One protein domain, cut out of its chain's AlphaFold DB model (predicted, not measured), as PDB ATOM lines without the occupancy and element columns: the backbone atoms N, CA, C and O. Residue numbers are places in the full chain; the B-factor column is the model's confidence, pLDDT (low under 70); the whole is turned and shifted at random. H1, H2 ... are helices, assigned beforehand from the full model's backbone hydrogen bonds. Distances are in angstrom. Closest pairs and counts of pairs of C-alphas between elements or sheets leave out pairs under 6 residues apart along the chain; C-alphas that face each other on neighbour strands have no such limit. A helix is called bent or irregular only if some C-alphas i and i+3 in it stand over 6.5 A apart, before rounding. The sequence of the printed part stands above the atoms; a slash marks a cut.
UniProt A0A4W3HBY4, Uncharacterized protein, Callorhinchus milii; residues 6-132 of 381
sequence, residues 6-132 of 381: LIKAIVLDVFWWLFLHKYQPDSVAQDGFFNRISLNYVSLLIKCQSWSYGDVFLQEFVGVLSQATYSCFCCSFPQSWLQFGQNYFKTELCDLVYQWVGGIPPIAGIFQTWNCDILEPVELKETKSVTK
ATOM      1  N   LEU A   6      -1.727 196.871  12.656       84.12
ATOM      2  CA  LEU A   6      -1.287 196.478  14.000       84.12
ATOM      3  C   LEU A   6      -0.212 197.412  14.561       84.12
ATOM      4  O   LEU A   6      -0.308 197.870  15.693       84.12
ATOM      5  N   ILE A   7       0.811 197.706  13.758       86.88
ATOM      6  CA  ILE A   7       1.935 198.542  14.194       86.88
ATOM      7  C   ILE A   7       1.464 199.987  14.365       86.88
ATOM      8  O   ILE A   7       1.832 200.630  15.342       86.88
ATOM      9  N   LYS A   8       0.593 200.476  13.471       88.62
ATOM     10  CA  LYS A   8      -0.021 201.804  13.608       88.62
ATOM     11  C   LYS A   8      -0.810 201.937  14.911       88.62
ATOM     12  O   LYS A   8      -0.666 202.947  15.591       88.62
ATOM     13  N   ALA A   9      -1.606 200.925  15.260       90.12
ATOM     14  CA  ALA A   9      -2.358 200.909  16.510       90.12
ATOM     15  C   ALA A   9      -1.422 200.934  17.727       90.12
ATOM     16  O   ALA A   9      -1.600 201.771  18.604       90.12
ATOM     17  N   ILE A  10      -0.371 200.103  17.734       92.19
ATOM     18  CA  ILE A  10       0.622 200.091  18.821       92.19
ATOM     19  C   ILE A  10       1.284 201.464  18.982       92.19
ATOM     20  O   ILE A  10       1.331 201.978  20.093       92.19
ATOM     21  N   VAL A  11       1.762 202.083  17.898       92.44
ATOM     22  CA  VAL A  11       2.414 203.406  17.960       92.44
ATOM     23  C   VAL A  11       1.457 204.466  18.511       92.44
ATOM     24  O   VAL A  11       1.840 205.240  19.387       92.44
ATOM     25  N   LEU A  12       0.211 204.491  18.030       92.31
ATOM     26  CA  LEU A  12      -0.798 205.452  18.474       92.31
ATOM     27  C   LEU A  12      -1.136 205.275  19.960       92.31
ATOM     28  O   LEU A  12      -1.243 206.253  20.695       92.31
ATOM     29  N   ASP A  13      -1.276 204.033  20.409       93.44
ATOM     30  CA  ASP A  13      -1.618 203.726  21.795       93.44
ATOM     31  C   ASP A  13      -0.467 204.040  22.749       93.44
ATOM     32  O   ASP A  13      -0.700 204.603  23.815       93.44
ATOM     33  N   VAL A  14       0.773 203.731  22.358       93.38
ATOM     34  CA  VAL A  14       1.978 204.091  23.122       93.38
ATOM     35  C   VAL A  14       2.096 205.613  23.229       93.38
ATOM     36  O   VAL A  14       2.374 206.129  24.310       93.38
ATOM     37  N   PHE A  15       1.830 206.339  22.139       93.06
ATOM     38  CA  PHE A  15       1.814 207.801  22.128       93.06
ATOM     39  C   PHE A  15       0.805 208.368  23.137       93.06
ATOM     40  O   PHE A  15       1.183 209.164  23.999       93.06
ATOM     41  N   TRP A  16      -0.459 207.939  23.073       92.50
ATOM     42  CA  TRP A  16      -1.497 208.445  23.977       92.50
ATOM     43  C   TRP A  16      -1.270 208.027  25.424       92.50
ATOM     44  O   TRP A  16      -1.486 208.831  26.329       92.50
ATOM     45  N   TRP A  17      -0.778 206.810  25.655       92.75
ATOM     46  CA  TRP A  17      -0.423 206.364  26.995       92.75
ATOM     47  C   TRP A  17       0.667 207.253  27.601       92.75
ATOM     48  O   TRP A  17       0.502 207.745  28.718       92.75
ATOM     49  N   LEU A  18       1.747 207.528  26.856       89.31
ATOM     50  CA  LEU A  18       2.843 208.382  27.324       89.31
ATOM     51  C   LEU A  18       2.370 209.819  27.564       89.31
ATOM     52  O   LEU A  18       2.760 210.446  28.549       89.31
ATOM     53  N   PHE A  19       1.504 210.332  26.689       89.44
ATOM     54  CA  PHE A  19       0.908 211.653  26.848       89.44
ATOM     55  C   PHE A  19       0.115 211.753  28.157       89.44
ATOM     56  O   PHE A  19       0.347 212.669  28.947       89.44
ATOM     57  N   LEU A  20      -0.760 210.781  28.435       87.50
ATOM     58  CA  LEU A  20      -1.504 210.735  29.695       87.50
ATOM     59  C   LEU A  20      -0.560 210.592  30.890       87.50
ATOM     60  O   LEU A  20      -0.717 211.282  31.889       87.50
ATOM     61  N   HIS A  21       0.463 209.745  30.792       86.06
ATOM     62  CA  HIS A  21       1.421 209.555  31.881       86.06
ATOM     63  C   HIS A  21       2.140 210.855  32.269       86.06
ATOM     64  O   HIS A  21       2.399 211.095  33.448       86.06
ATOM     65  N   LYS A  22       2.438 211.709  31.286       81.81
ATOM     66  CA  LYS A  22       3.224 212.930  31.483       81.81
ATOM     67  C   LYS A  22       2.417 214.179  31.785       81.81
ATOM     68  O   LYS A  22       2.876 215.011  32.565       81.81
ATOM     69  N   TYR A  23       1.271 214.336  31.138       84.62
ATOM     70  CA  TYR A  23       0.559 215.612  31.104       84.62
ATOM     71  C   TYR A  23      -0.810 215.546  31.774       84.62
ATOM     72  O   TYR A  23      -1.250 216.544  32.339       84.62
ATOM     73  N   GLN A  24      -1.474 214.389  31.737       85.62
ATOM     74  CA  GLN A  24      -2.815 214.227  32.290       85.62
ATOM     75  C   GLN A  24      -3.030 212.785  32.773       85.62
ATOM     76  O   GLN A  24      -3.523 211.954  32.009       85.62
ATOM     77  N   PRO A  25      -2.641 212.462  34.022       86.88
ATOM     78  CA  PRO A  25      -2.711 211.095  34.515       86.88
ATOM     79  C   PRO A  25      -4.169 210.647  34.642       86.88
ATOM     80  O   PRO A  25      -4.916 211.141  35.484       86.88
ATOM     81  N   ASP A  26      -4.552 209.686  33.805       85.44
ATOM     82  CA  ASP A  26      -5.828 208.978  33.859       85.44
ATOM     83  C   ASP A  26      -5.556 207.472  33.826       85.44
ATOM     84  O   ASP A  26      -5.236 206.903  32.779       85.44
ATOM     85  N   SER A  27      -5.677 206.835  34.993       84.88
ATOM     86  CA  SER A  27      -5.392 205.407  35.160       84.88
ATOM     87  C   SER A  27      -6.325 204.532  34.324       84.88
ATOM     88  O   SER A  27      -5.889 203.519  33.793       84.88
ATOM     89  N   VAL A  28      -7.595 204.917  34.161       85.94
ATOM     90  CA  VAL A  28      -8.590 204.070  33.482       85.94
ATOM     91  C   VAL A  28      -8.323 204.044  31.981       85.94
ATOM     92  O   VAL A  28      -8.321 202.980  31.355       85.94
ATOM     93  N   ALA A  29      -8.051 205.209  31.395       85.31
ATOM     94  CA  ALA A  29      -7.669 205.300  29.993       85.31
ATOM     95  C   ALA A  29      -6.311 204.628  29.733       85.31
ATOM     96  O   ALA A  29      -6.177 203.894  28.752       85.31
ATOM     97  N   GLN A  30      -5.325 204.818  30.621       87.00
ATOM     98  CA  GLN A  30      -4.009 204.171  30.532       87.00
ATOM     99  C   GLN A  30      -4.108 202.646  30.541       87.00
ATOM    100  O   GLN A  30      -3.490 202.002  29.692       87.00
ATOM    101  N   ASP A  31      -4.923 202.068  31.422       87.62
ATOM    102  CA  ASP A  31      -5.164 200.623  31.452       87.62
ATOM    103  C   ASP A  31      -5.814 200.148  30.145       87.62
ATOM    104  O   ASP A  31      -5.445 199.111  29.587       87.62
ATOM    105  N   GLY A  32      -6.747 200.930  29.594       88.38
ATOM    106  CA  GLY A  32      -7.359 200.677  28.288       88.38
ATOM    107  C   GLY A  32      -6.342 200.644  27.141       88.38
ATOM    108  O   GLY A  32      -6.330 199.692  26.353       88.38
ATOM    109  N   PHE A  33      -5.460 201.643  27.061       90.88
ATOM    110  CA  PHE A  33      -4.378 201.687  26.071       90.88
ATOM    111  C   PHE A  33      -3.394 200.533  26.270       90.88
ATOM    112  O   PHE A  33      -3.079 199.835  25.312       90.88
ATOM    113  N   PHE A  34      -2.964 200.268  27.504       90.19
ATOM    114  CA  PHE A  34      -2.026 199.188  27.813       90.19
ATOM    115  C   PHE A  34      -2.582 197.812  27.430       90.19
ATOM    116  O   PHE A  34      -1.889 196.995  26.819       90.19
ATOM    117  N   ASN A  35      -3.871 197.582  27.687       88.94
ATOM    118  CA  ASN A  35      -4.583 196.394  27.233       88.94
ATOM    119  C   ASN A  35      -4.579 196.266  25.708       88.94
ATOM    120  O   ASN A  35      -4.302 195.191  25.183       88.94
ATOM    121  N   ARG A  36      -4.862 197.349  24.979       90.38
ATOM    122  CA  ARG A  36      -4.874 197.327  23.512       90.38
ATOM    123  C   ARG A  36      -3.478 197.126  22.915       90.38
ATOM    124  O   ARG A  36      -3.329 196.363  21.962       90.38
ATOM    125  N   ILE A  37      -2.450 197.724  23.514       92.06
ATOM    126  CA  ILE A  37      -1.045 197.508  23.136       92.06
ATOM    127  C   ILE A  37      -0.678 196.039  23.329       92.06
ATOM    128  O   ILE A  37      -0.136 195.418  22.419       92.06
ATOM    129  N   SER A  38      -1.015 195.475  24.487       90.62
ATOM    130  CA  SER A  38      -0.776 194.074  24.834       90.62
ATOM    131  C   SER A  38      -1.408 193.112  23.815       90.62
ATOM    132  O   SER A  38      -0.719 192.245  23.275       90.62
ATOM    133  N   LEU A  39      -2.676 193.338  23.453       90.50
ATOM    134  CA  LEU A  39      -3.395 192.588  22.413       90.50
ATOM    135  C   LEU A  39      -2.699 192.630  21.053       90.50
ATOM    136  O   LEU A  39      -2.425 191.595  20.435       90.50
ATOM    137  N   ASN A  40      -2.407 193.841  20.584       90.50
ATOM    138  CA  ASN A  40      -1.807 194.051  19.275       90.50
ATOM    139  C   ASN A  40      -0.373 193.510  19.222       90.50
ATOM    140  O   ASN A  40       0.039 192.974  18.192       90.50
ATOM    141  N   TYR A  41       0.372 193.600  20.325       89.19
ATOM    142  CA  TYR A  41       1.731 193.085  20.432       89.19
ATOM    143  C   TYR A  41       1.771 191.553  20.415       89.19
ATOM    144  O   TYR A  41       2.540 190.975  19.651       89.19
ATOM    145  N   VAL A  42       0.905 190.867  21.166       88.06
ATOM    146  CA  VAL A  42       0.835 189.395  21.111       88.06
ATOM    147  C   VAL A  42       0.373 188.912  19.734       88.06
ATOM    148  O   VAL A  42       0.948 187.975  19.179       88.06
ATOM    149  N   SER A  43      -0.587 189.607  19.122       86.62
ATOM    150  CA  SER A  43      -1.006 189.333  17.742       86.62
ATOM    151  C   SER A  43       0.145 189.506  16.744       86.62
ATOM    152  O   SER A  43       0.275 188.730  15.793       86.62
ATOM    153  N   LEU A  44       1.005 190.506  16.962       86.44
ATOM    154  CA  LEU A  44       2.218 190.719  16.178       86.44
ATOM    155  C   LEU A  44       3.209 189.564  16.371       86.44
ATOM    156  O   LEU A  44       3.697 189.048  15.372       86.44
ATOM    157  N   LEU A  45       3.450 189.104  17.605       84.88
ATOM    158  CA  LEU A  45       4.344 187.972  17.891       84.88
ATOM    159  C   LEU A  45       3.913 186.691  17.166       84.88
ATOM    160  O   LEU A  45       4.734 186.037  16.523       84.88
ATOM    161  N   ILE A  46       2.619 186.368  17.216       83.62
ATOM    162  CA  ILE A  46       2.057 185.181  16.556       83.62
ATOM    163  C   ILE A  46       2.226 185.281  15.036       83.62
ATOM    164  O   ILE A  46       2.651 184.324  14.390       83.62
ATOM    165  N   LYS A  47       1.963 186.459  14.453       81.38
ATOM    166  CA  LYS A  47       2.182 186.691  13.018       81.38
ATOM    167  C   LYS A  47       3.661 186.606  12.649       81.38
ATOM    168  O   LYS A  47       3.990 185.989  11.639       81.38
ATOM    169  N   CYS A  48       4.559 187.152  13.465       80.44
ATOM    170  CA  CYS A  48       5.997 187.109  13.213       80.44
ATOM    171  C   CYS A  48       6.561 185.683  13.203       80.44
ATOM    172  O   CYS A  48       7.482 185.427  12.435       80.44
ATOM    173  N   GLN A  49       5.981 184.740  13.955       72.19
ATOM    174  CA  GLN A  49       6.386 183.330  13.904       72.19
ATOM    175  C   GLN A  49       6.182 182.696  12.516       72.19
ATOM    176  O   GLN A  49       6.898 181.771  12.143       72.19
ATOM    177  N   SER A  50       5.221 183.200  11.736       73.31
ATOM    178  CA  SER A  50       4.975 182.732  10.366       73.31
ATOM    179  C   SER A  50       5.931 183.333   9.327       73.31
ATOM    180  O   SER A  50       5.937 182.902   8.176       73.31
ATOM    181  N   TRP A  51       6.739 184.330   9.702       77.75
ATOM    182  CA  TRP A  51       7.606 185.062   8.782       77.75
ATOM    183  C   TRP A  51       9.059 184.601   8.885       77.75
ATOM    184  O   TRP A  51       9.624 184.540   9.973       77.75
ATOM    185  N   SER A  52       9.720 184.398   7.740       71.75
ATOM    186  CA  SER A  52      11.130 183.977   7.684       71.75
ATOM    187  C   SER A  52      12.111 184.960   8.343       71.75
ATOM    188  O   SER A  52      13.181 184.552   8.776       71.75
ATOM    189  N   TYR A  53      11.741 186.241   8.448       75.81
ATOM    190  CA  TYR A  53      12.544 187.303   9.071       75.81
ATOM    191  C   TYR A  53      11.888 187.886  10.333       75.81
ATOM    192  O   TYR A  53      12.241 188.986  10.761       75.81
ATOM    193  N   GLY A  54      10.921 187.174  10.925       77.00
ATOM    194  CA  GLY A  54      10.215 187.617  12.130       77.00
ATOM    195  C   GLY A  54      11.166 187.920  13.289       77.00
ATOM    196  O   GLY A  54      11.039 188.961  13.923       77.00
ATOM    197  N   ASP A  55      12.177 187.074  13.490       73.06
ATOM    198  CA  ASP A  55      13.181 187.243  14.546       73.06
ATOM    199  C   ASP A  55      13.976 188.549  14.401       73.06
ATOM    200  O   ASP A  55      14.171 189.260  15.383       73.06
ATOM    201  N   VAL A  56      14.417 188.884  13.183       77.12
ATOM    202  CA  VAL A  56      15.178 190.119  12.905       77.12
ATOM    203  C   VAL A  56      14.284 191.341  13.089       77.12
ATOM    204  O   VAL A  56      14.686 192.331  13.692       77.12
ATOM    205  N   PHE A  57      13.038 191.257  12.624       84.06
ATOM    206  CA  PHE A  57      12.064 192.320  12.829       84.06
ATOM    207  C   PHE A  57      11.806 192.579  14.320       84.06
ATOM    208  O   PHE A  57      11.816 193.732  14.738       84.06
ATOM    209  N   LEU A  58      11.610 191.534  15.130       83.44
ATOM    210  CA  LEU A  58      11.351 191.673  16.567       83.44
ATOM    211  C   LEU A  58      12.548 192.247  17.337       83.44
ATOM    212  O   LEU A  58      12.346 192.908  18.354       83.44
ATOM    213  N   GLN A  59      13.774 192.030  16.854       81.06
ATOM    214  CA  GLN A  59      14.978 192.640  17.426       81.06
ATOM    215  C   GLN A  59      14.983 194.159  17.268       81.06
ATOM    216  O   GLN A  59      15.214 194.878  18.237       81.06
ATOM    217  N   GLU A  60      14.661 194.641  16.070       83.88
ATOM    218  CA  GLU A  60      14.655 196.073  15.756       83.88
ATOM    219  C   GLU A  60      13.354 196.774  16.172       83.88
ATOM    220  O   GLU A  60      13.321 197.992  16.349       83.88
ATOM    221  N   PHE A  61      12.269 196.018  16.361       87.12
ATOM    222  CA  PHE A  61      10.930 196.545  16.621       87.12
ATOM    223  C   PHE A  61      10.890 197.546  17.779       87.12
ATOM    224  O   PHE A  61      10.283 198.603  17.647       87.12
ATOM    225  N   VAL A  62      11.553 197.238  18.895       87.94
ATOM    226  CA  VAL A  62      11.542 198.076  20.107       87.94
ATOM    227  C   VAL A  62      12.240 199.419  19.863       87.94
ATOM    228  O   VAL A  62      11.745 200.473  20.275       87.94
ATOM    229  N   GLY A  63      13.356 199.393  19.127       88.00
ATOM    230  CA  GLY A  63      14.087 200.593  18.726       88.00
ATOM    231  C   GLY A  63      13.269 201.454  17.765       88.00
ATOM    232  O   GLY A  63      13.122 202.658  17.980       88.00
ATOM    233  N   VAL A  64      12.659 200.830  16.755       89.31
ATOM    234  CA  VAL A  64      11.810 201.518  15.772       89.31
ATOM    235  C   VAL A  64      10.547 202.090  16.416       89.31
ATOM    236  O   VAL A  64      10.164 203.214  16.105       89.31
ATOM    237  N   LEU A  65       9.912 201.367  17.340       90.94
ATOM    238  CA  LEU A  65       8.735 201.838  18.075       90.94
ATOM    239  C   LEU A  65       9.061 203.079  18.914       90.94
ATOM    240  O   LEU A  65       8.301 204.049  18.904       90.94
ATOM    241  N   SER A  66      10.213 203.080  19.586       91.56
ATOM    242  CA  SER A  66      10.684 204.227  20.371       91.56
ATOM    243  C   SER A  66      10.946 205.447  19.479       91.56
ATOM    244  O   SER A  66      10.471 206.545  19.767       91.56
ATOM    245  N   GLN A  67      11.625 205.248  18.345       90.81
ATOM    246  CA  GLN A  67      11.889 206.301  17.359       90.81
ATOM    247  C   GLN A  67      10.602 206.867  16.749       90.81
ATOM    248  O   GLN A  67      10.421 208.082  16.707       90.81
ATOM    249  N   ALA A  68       9.685 205.997  16.320       90.38
ATOM    250  CA  ALA A  68       8.410 206.396  15.737       90.38
ATOM    251  C   ALA A  68       7.573 207.208  16.730       90.38
ATOM    252  O   ALA A  68       7.049 208.261  16.377       90.38
ATOM    253  N   THR A  69       7.511 206.763  17.988       90.75
ATOM    254  CA  THR A  69       6.796 207.479  19.050       90.75
ATOM    255  C   THR A  69       7.414 208.859  19.289       90.75
ATOM    256  O   THR A  69       6.688 209.850  19.327       90.75
ATOM    257  N   TYR A  70       8.746 208.958  19.369       89.94
ATOM    258  CA  TYR A  70       9.445 210.243  19.493       89.94
ATOM    259  C   TYR A  70       9.130 211.190  18.328       89.94
ATOM    260  O   TYR A  70       8.782 212.351  18.554       89.94
ATOM    261  N   SER A  71       9.192 210.698  17.088       87.62
ATOM    262  CA  SER A  71       8.830 211.484  15.908       87.62
ATOM    263  C   SER A  71       7.368 211.934  15.950       87.62
ATOM    264  O   SER A  71       7.093 213.093  15.654       87.62
ATOM    265  N   CYS A  72       6.434 211.086  16.395       88.56
ATOM    266  CA  CYS A  72       5.032 211.470  16.579       88.56
ATOM    267  C   CYS A  72       4.868 212.626  17.577       88.56
ATOM    268  O   CYS A  72       4.107 213.551  17.295       88.56
ATOM    269  N   PHE A  73       5.597 212.631  18.698       87.50
ATOM    270  CA  PHE A  73       5.599 213.762  19.636       87.50
ATOM    271  C   PHE A  73       6.160 215.037  19.008       87.50
ATOM    272  O   PHE A  73       5.561 216.102  19.151       87.50
ATOM    273  N   CYS A  74       7.266 214.924  18.271       83.38
ATOM    274  CA  CYS A  74       7.883 216.067  17.601       83.38
ATOM    275  C   CYS A  74       6.956 216.685  16.545       83.38
ATOM    276  O   CYS A  74       6.877 217.906  16.450       83.38
ATOM    277  N   CYS A  75       6.228 215.859  15.788       81.69
ATOM    278  CA  CYS A  75       5.268 216.322  14.787       81.69
ATOM    279  C   CYS A  75       3.974 216.869  15.408       81.69
ATOM    280  O   CYS A  75       3.411 217.829  14.896       81.69
ATOM    281  N   SER A  76       3.491 216.271  16.500       83.88
ATOM    282  CA  SER A  76       2.214 216.665  17.116       83.88
ATOM    283  C   SER A  76       2.331 217.935  17.960       83.88
ATOM    284  O   SER A  76       1.354 218.667  18.103       83.88
ATOM    285  N   PHE A  77       3.520 218.221  18.504       83.75
ATOM    286  CA  PHE A  77       3.761 219.375  19.374       83.75
ATOM    287  C   PHE A  77       5.039 220.152  18.992       83.75
ATOM    288  O   PHE A  77       5.993 220.193  19.778       83.75
ATOM    289  N   PRO A  78       5.074 220.833  17.828       75.88
ATOM    290  CA  PRO A  78       6.281 221.515  17.347       75.88
ATOM    291  C   PRO A  78       6.819 222.592  18.307       75.88
ATOM    292  O   PRO A  78       8.026 222.788  18.422       75.88
ATOM    293  N   GLN A  79       5.929 223.264  19.050       71.94
ATOM    294  CA  GLN A  79       6.284 224.336  19.993       71.94
ATOM    295  C   GLN A  79       6.957 223.826  21.279       71.94
ATOM    296  O   GLN A  79       7.765 224.538  21.873       71.94
ATOM    297  N   SER A  80       6.675 222.586  21.687       76.25
ATOM    298  CA  SER A  80       7.229 221.972  22.904       76.25
ATOM    299  C   SER A  80       8.468 221.115  22.627       76.25
ATOM    300  O   SER A  80       8.969 220.430  23.520       76.25
ATOM    301  N   TRP A  81       9.018 221.169  21.408       69.31
ATOM    302  CA  TRP A  81      10.157 220.342  21.008       69.31
ATOM    303  C   TRP A  81      11.395 220.509  21.900       69.31
ATOM    304  O   TRP A  81      12.090 219.529  22.162       69.31
ATOM    305  N   LEU A  82      11.646 221.700  22.451       67.81
ATOM    306  CA  LEU A  82      12.786 221.919  23.351       67.81
ATOM    307  C   LEU A  82      12.727 221.037  24.615       67.81
ATOM    308  O   LEU A  82      13.766 220.709  25.186       67.81
ATOM    309  N   GLN A  83      11.522 220.652  25.043       73.50
ATOM    310  CA  GLN A  83      11.294 219.761  26.178       73.50
ATOM    311  C   GLN A  83      11.533 218.291  25.794       73.50
ATOM    312  O   GLN A  83      12.128 217.545  26.567       73.50
ATOM    313  N   PHE A  84      11.148 217.894  24.577       70.81
ATOM    314  CA  PHE A  84      11.337 216.533  24.053       70.81
ATOM    315  C   PHE A  84      12.766 216.254  23.580       70.81
ATOM    316  O   PHE A  84      13.243 215.123  23.652       70.81
ATOM    317  N   GLY A  85      13.477 217.287  23.124       64.12
ATOM    318  CA  GLY A  85      14.876 217.206  22.711       64.12
ATOM    319  C   GLY A  85      15.840 216.951  23.872       64.12
ATOM    320  O   GLY A  85      17.004 216.627  23.632       64.12
ATOM    321  N   GLN A  86      15.377 217.068  25.121       75.31
ATOM    322  CA  GLN A  86      16.173 216.728  26.295       75.31
ATOM    323  C   GLN A  86      16.412 215.218  26.373       75.31
ATOM    324  O   GLN A  86      15.513 214.405  26.158       75.31
ATOM    325  N   ASN A  87      17.629 214.841  26.772       78.25
ATOM    326  CA  ASN A  87      18.023 213.441  26.933       78.25
ATOM    327  C   ASN A  87      17.114 212.678  27.910       78.25
ATOM    328  O   ASN A  87      16.924 211.477  27.746       78.25
ATOM    329  N   TYR A  88      16.524 213.369  28.890       82.69
ATOM    330  CA  TYR A  88      15.618 212.777  29.874       82.69
ATOM    331  C   TYR A  88      14.374 212.151  29.228       82.69
ATOM    332  O   TYR A  88      14.115 210.970  29.435       82.69
ATOM    333  N   PHE A  89      13.670 212.898  28.368       85.50
ATOM    334  CA  PHE A  89      12.471 212.401  27.686       85.50
ATOM    335  C   PHE A  89      12.779 211.191  26.794       85.50
ATOM    336  O   PHE A  89      12.059 210.196  26.811       85.50
ATOM    337  N   LYS A  90      13.892 211.247  26.050       86.06
ATOM    338  CA  LYS A  90      14.340 210.138  25.192       86.06
ATOM    339  C   LYS A  90      14.692 208.892  26.001       86.06
ATOM    340  O   LYS A  90      14.364 207.788  25.578       86.06
ATOM    341  N   THR A  91      15.349 209.075  27.147       86.06
ATOM    342  CA  THR A  91      15.738 207.975  28.042       86.06
ATOM    343  C   THR A  91      14.501 207.290  28.590       86.06
ATOM    344  O   THR A  91      14.356 206.089  28.431       86.06
ATOM    345  N   GLU A  92      13.563 208.060  29.128       84.94
ATOM    346  CA  GLU A  92      12.342 207.521  29.715       84.94
ATOM    347  C   GLU A  92      11.443 206.815  28.700       84.94
ATOM    348  O   GLU A  92      10.899 205.752  28.990       84.94
ATOM    349  N   LEU A  93      11.316 207.367  27.490       89.94
ATOM    350  CA  LEU A  93      10.606 206.703  26.403       89.94
ATOM    351  C   LEU A  93      11.239 205.342  26.079       89.94
ATOM    352  O   LEU A  93      10.525 204.352  25.942       89.94
ATOM    353  N   CYS A  94      12.570 205.286  25.971       88.19
ATOM    354  CA  CYS A  94      13.273 204.028  25.732       88.19
ATOM    355  C   CYS A  94      13.080 203.066  26.907       88.19
ATOM    356  O   CYS A  94      12.720 201.915  26.687       88.19
ATOM    357  N   ASP A  95      13.267 203.528  28.141       85.69
ATOM    358  CA  ASP A  95      13.116 202.713  29.345       85.69
ATOM    359  C   ASP A  95      11.734 202.071  29.397       85.69
ATOM    360  O   ASP A  95      11.625 200.858  29.557       85.69
ATOM    361  N   LEU A  96      10.689 202.857  29.157       88.06
ATOM    362  CA  LEU A  96       9.311 202.392  29.140       88.06
ATOM    363  C   LEU A  96       9.070 201.353  28.044       88.06
ATOM    364  O   LEU A  96       8.572 200.266  28.331       88.06
ATOM    365  N   VAL A  97       9.429 201.649  26.792       89.38
ATOM    366  CA  VAL A  97       9.120 200.761  25.659       89.38
ATOM    367  C   VAL A  97       9.902 199.445  25.759       89.38
ATOM    368  O   VAL A  97       9.343 198.370  25.528       89.38
ATOM    369  N   TYR A  98      11.172 199.499  26.166       86.75
ATOM    370  CA  TYR A  98      11.993 198.305  26.380       86.75
ATOM    371  C   TYR A  98      11.548 197.507  27.610       86.75
ATOM    372  O   TYR A  98      11.510 196.279  27.537       86.75
ATOM    373  N   GLN A  99      11.127 198.159  28.698       83.56
ATOM    374  CA  GLN A  99      10.531 197.461  29.839       83.56
ATOM    375  C   GLN A  99       9.198 196.810  29.469       83.56
ATOM    376  O   GLN A  99       8.953 195.676  29.851       83.56
ATOM    377  N   TRP A 100       8.339 197.453  28.684       86.44
ATOM    378  CA  TRP A 100       7.065 196.861  28.262       86.44
ATOM    379  C   TRP A 100       7.238 195.646  27.355       86.44
ATOM    380  O   TRP A 100       6.519 194.652  27.476       86.44
ATOM    381  N   VAL A 101       8.196 195.711  26.437       84.44
ATOM    382  CA  VAL A 101       8.431 194.622  25.493       84.44
ATOM    383  C   VAL A 101       9.277 193.514  26.116       84.44
ATOM    384  O   VAL A 101       8.941 192.342  25.965       84.44
ATOM    385  N   GLY A 102      10.348 193.859  26.826       75.38
ATOM    386  CA  GLY A 102      11.370 192.924  27.294       75.38
ATOM    387  C   GLY A 102      11.541 192.833  28.809       75.38
ATOM    388  O   GLY A 102      12.380 192.053  29.237       75.38
ATOM    389  N   GLY A 103      10.803 193.613  29.606       72.38
ATOM    390  CA  GLY A 103      10.837 193.640  31.081       72.38
ATOM    391  C   GLY A 103      12.104 194.158  31.732       72.38
ATOM    392  O   GLY A 103      12.189 194.197  32.956       72.38
ATOM    393  N   ILE A 104      13.096 194.537  30.934       73.56
ATOM    394  CA  ILE A 104      14.379 195.048  31.401       73.56
ATOM    395  C   ILE A 104      14.599 196.402  30.723       73.56
ATOM    396  O   ILE A 104      14.368 196.511  29.514       73.56
ATOM    397  N   PRO A 105      15.035 197.436  31.465       71.62
ATOM    398  CA  PRO A 105      15.436 198.693  30.853       71.62
ATOM    399  C   PRO A 105      16.625 198.496  29.894       71.62
ATOM    400  O   PRO A 105      17.473 197.626  30.113       71.62
ATOM    401  N   PRO A 106      16.715 199.306  28.833       79.19
ATOM    402  CA  PRO A 106      17.831 199.272  27.907       79.19
ATOM    403  C   PRO A 106      19.107 199.811  28.569       79.19
ATOM    404  O   PRO A 106      19.087 200.428  29.634       79.19
ATOM    405  N   ILE A 107      20.243 199.611  27.899       76.06
ATOM    406  CA  ILE A 107      21.494 200.271  28.286       76.06
ATOM    407  C   ILE A 107      21.282 201.788  28.195       76.06
ATOM    408  O   ILE A 107      20.774 202.294  27.189       76.06
ATOM    409  N   ALA A 108      21.679 202.513  29.243       75.75
ATOM    410  CA  ALA A 108      21.539 203.961  29.298       75.75
ATOM    411  C   ALA A 108      22.168 204.624  28.060       75.75
ATOM    412  O   ALA A 108      23.288 204.301  27.668       75.75
ATOM    413  N   GLY A 109      21.444 205.562  27.448       73.12
ATOM    414  CA  GLY A 109      21.928 206.269  26.260       73.12
ATOM    415  C   GLY A 109      21.686 205.557  24.927       73.12
ATOM    416  O   GLY A 109      22.233 206.002  23.924       73.12
ATOM    417  N   ILE A 110      20.846 204.513  24.862       77.81
ATOM    418  CA  ILE A 110      20.557 203.797  23.601       77.81
ATOM    419  C   ILE A 110      20.069 204.728  22.475       77.81
ATOM    420  O   ILE A 110      20.381 204.517  21.305       77.81
ATOM    421  N   PHE A 111      19.385 205.821  22.833       78.44
ATOM    422  CA  PHE A 111      18.904 206.854  21.912       78.44
ATOM    423  C   PHE A 111      20.020 207.654  21.219       78.44
ATOM    424  O   PHE A 111      19.748 208.366  20.258       78.44
ATOM    425  N   GLN A 112      21.273 207.566  21.673       78.62
ATOM    426  CA  GLN A 112      22.411 208.223  21.016       78.62
ATOM    427  C   GLN A 112      22.718 207.610  19.645       78.62
ATOM    428  O   GLN A 112      23.300 208.269  18.791       78.62
ATOM    429  N   THR A 113      22.281 206.370  19.416       79.31
ATOM    430  CA  THR A 113      22.365 205.699  18.112       79.31
ATOM    431  C   THR A 113      21.347 206.234  17.100       79.31
ATOM    432  O   THR A 113      21.419 205.906  15.917       79.31
ATOM    433  N   TRP A 114      20.381 207.048  17.541       83.44
ATOM    434  CA  TRP A 114      19.302 207.526  16.687       83.44
ATOM    435  C   TRP A 114      19.771 208.656  15.778       83.44
ATOM    436  O   TRP A 114      20.344 209.650  16.231       83.44
ATOM    437  N   ASN A 115      19.414 208.566  14.497       78.31
ATOM    438  CA  ASN A 115      19.613 209.661  13.560       78.31
ATOM    439  C   ASN A 115      18.544 210.749  13.774       78.31
ATOM    440  O   ASN A 115      17.505 210.780  13.110       78.31
ATOM    441  N   CYS A 116      18.793 211.638  14.739       68.81
ATOM    442  CA  CYS A 116      17.874 212.719  15.103       68.81
ATOM    443  C   CYS A 116      17.612 213.693  13.941       68.81
ATOM    444  O   CYS A 116      16.549 214.308  13.902       68.81
ATOM    445  N   ASP A 117      18.527 213.797  12.972       65.38
ATOM    446  CA  ASP A 117      18.358 214.666  11.804       65.38
ATOM    447  C   ASP A 117      17.274 214.160  10.846       65.38
ATOM    448  O   ASP A 117      16.678 214.956  10.122       65.38
ATOM    449  N   ILE A 118      16.996 212.855  10.839       71.50
ATOM    450  CA  ILE A 118      15.922 212.252  10.037       71.50
ATOM    451  C   ILE A 118      14.602 212.223  10.825       71.50
ATOM    452  O   ILE A 118      13.532 212.365  10.242       71.50
ATOM    453  N   LEU A 119      14.679 212.047  12.146       69.38
ATOM    454  CA  LEU A 119      13.515 211.867  13.023       69.38
ATOM    455  C   LEU A 119      12.763 213.165  13.335       69.38
ATOM    456  O   LEU A 119      11.582 213.112  13.683       69.38
ATOM    457  N   GLU A 120      13.442 214.309  13.253       74.06
ATOM    458  CA  GLU A 120      12.869 215.618  13.552       74.06
ATOM    459  C   GLU A 120      12.376 216.308  12.266       74.06
ATOM    460  O   GLU A 120      13.150 216.438  11.308       74.06
ATOM    461  N   PRO A 121      11.108 216.768  12.216       66.50
ATOM    462  CA  PRO A 121      10.549 217.430  11.037       66.50
ATOM    463  C   PRO A 121      11.334 218.692  10.639       66.50
ATOM    464  O   PRO A 121      11.988 219.339  11.456       66.50
ATOM    465  N   VAL A 122      11.277 219.059   9.355       57.06
ATOM    466  CA  VAL A 122      12.062 220.173   8.780       57.06
ATOM    467  C   VAL A 122      11.735 221.519   9.449       57.06
ATOM    468  O   VAL A 122      12.644 222.299   9.717       57.06
ATOM    469  N   GLU A 123      10.479 221.727   9.844       53.94
ATOM    470  CA  GLU A 123       9.983 222.913  10.571       53.94
ATOM    471  C   GLU A 123      10.721 223.153  11.909       53.94
ATOM    472  O   GLU A 123      10.921 224.283  12.361       53.94
ATOM    473  N   LEU A 124      11.221 222.084  12.534       55.22
ATOM    474  CA  LEU A 124      12.038 222.131  13.750       55.22
ATOM    475  C   LEU A 124      13.496 222.538  13.477       55.22
ATOM    476  O   LEU A 124      14.183 223.067  14.354       55.22
ATOM    477  N   LYS A 125      14.005 222.282  12.269       55.12
ATOM    478  CA  LYS A 125      15.374 222.655  11.875       55.12
ATOM    479  C   LYS A 125      15.488 224.165  11.661       55.12
ATOM    480  O   LYS A 125      16.521 224.748  11.991       55.12
ATOM    481  N   GLU A 126      14.409 224.793  11.202       51.66
ATOM    482  CA  GLU A 126      14.308 226.239  10.980       51.66
ATOM    483  C   GLU A 126      14.231 227.031  12.297       51.66
ATOM    484  O   GLU A 126      14.864 228.072  12.454       51.66
ATOM    485  N   THR A 127      13.565 226.509  13.328       50.50
ATOM    486  CA  THR A 127      13.561 227.163  14.653       50.50
ATOM    487  C   THR A 127      14.926 227.073  15.356       50.50
ATOM    488  O   THR A 127      15.350 228.020  16.032       50.50
ATOM    489  N   LYS A 128      15.695 225.993  15.142       52.03
ATOM    490  CA  LYS A 128      17.097 225.881  15.599       52.03
ATOM    491  C   LYS A 128      18.025 226.903  14.929       52.03
ATOM    492  O   LYS A 128      18.932 227.405  15.604       52.03
ATOM    493  N   SER A 129      17.849 227.196  13.637       46.50
ATOM    494  CA  SER A 129      18.676 228.180  12.918       46.50
ATOM    495  C   SER A 129      18.366 229.607  13.376       46.50
ATOM    496  O   SER A 129      19.297 230.320  13.755       46.50
ATOM    497  N   VAL A 130      17.087 229.967  13.518       51.16
ATOM    498  CA  VAL A 130      16.650 231.285  14.029       51.16
ATOM    499  C   VAL A 130      17.165 231.545  15.455       51.16
ATOM    500  O   VAL A 130      17.636 232.638  15.783       51.16
ATOM    501  N   THR A 131      17.185 230.521  16.315       47.97
ATOM    502  CA  THR A 131      17.697 230.664  17.692       47.97
ATOM    503  C   THR A 131      19.226 230.824  17.734       47.97
ATOM    504  O   THR A 131      19.745 231.591  18.553       47.97
ATOM    505  N   LYS A 132      19.976 230.158  16.841       48.50
ATOM    506  CA  LYS A 132      21.438 230.335  16.705       48.50
ATOM    507  C   LYS A 132      21.800 231.711  16.138       48.50
ATOM    508  O   LYS A 132      22.786 232.303  16.577       48.50
TER     509      LYS A 132
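This is residues 6 to 132 of the 381 residues of an uncharacterized protein of Callorhinchus milii (UniProt A0A4W3HBY4). What shape do the eight helices make? The long helices H2 and H3 meet at a corner as a narrow V, H1 lies between its arms, and H5 packs on H3. At the end of H3 away from the corner come the small H4 and then H8, which makes one end of the longest axis. What are the counts and the size? The printed part has 127 residues with eight named helices, H1 to H8 in chain order, and no named strand; its class is all helix. It is compact, with a radius of gyration of the C-alphas of 15.5 A and spans of 50 by 36 by 25 A.

Where are the first helices? H1 is residues 6 to 23, 25.7 A long, beginning at C-alpha 6 at (-1.287, 196.478, 14.000). H2 is residues 27 to 49, 32.8 A, and H3 is residues 54 to 76, 30.5 A. Where are the others? H4 is residues 78 to 84, H5 residues 87 to 102 with 21.6 A, H6 residues 110 to 113 and H7 residues 116 to 119. H8, residues 122 to 132, is 15.9 A long and ends at C-alpha 132 at (21.438, 230.335, 16.705). Which helices are irregular? H3 only just, with C-alphas 59 and 62 7.0 A apart and a kink of 45 degrees near residue 61, and H4, with C-alphas 79 and 82 7.7 A apart.

How does H1 stand? H1 and H2 form a helical hairpin at a shallow tilt of 27 degrees, opposite ways, and their closest C-alphas, of Ile 10 and Ile 37, are 5.3 A apart. With residues 11 to 15 alone H1 touches H3 at a steep tilt of 48 degrees, the closest C-alphas being Phe 15 and Thr 69 at 5.9 A. What else touches the hub, H3? H2 touches it only at the corner, Cys 48 to Gly 54, 4.4 A between C-alphas. H5 touches it at a tilt of 37 degrees, only just steep, opposite ways, Ser 66 to Cys 94, 6.0 A between closest C-alphas; H4 touches it at Cys 74 and Trp 81, 5.9 A, and H7 at Ser 71 and Leu 119, 5.5 A. Where are H6 and H8? H6 touches H5, the closest C-alphas being Lys 90 and Phe 111 at 6.5 A. H8 only just touches H4, with 3 pairs of C-alphas within 8 A, the closest Pro 78 and Leu 124 at 6.8 A. Are the helix backbones whole? Every O i to N i+4 pair is within hydrogen-bond range in H1, H2 and H5, against 17 of 19 in H3, 6 of 7 in H8 and 0 of 3 in H4, where 2 of 4 O i to N i+3 pairs are; H6 and H7 are too short for an i+4 pair.

How far does it reach? The two C-alphas farthest apart, of Ser 50 and Lys 132, are 50.8 A apart. Is it cut, or are links long? The printed part has no cut and no long link. Where is confidence low? Mean pLDDT of the printed part is 80.4, but 52 in H8, and residues 121 to 132 are under 70.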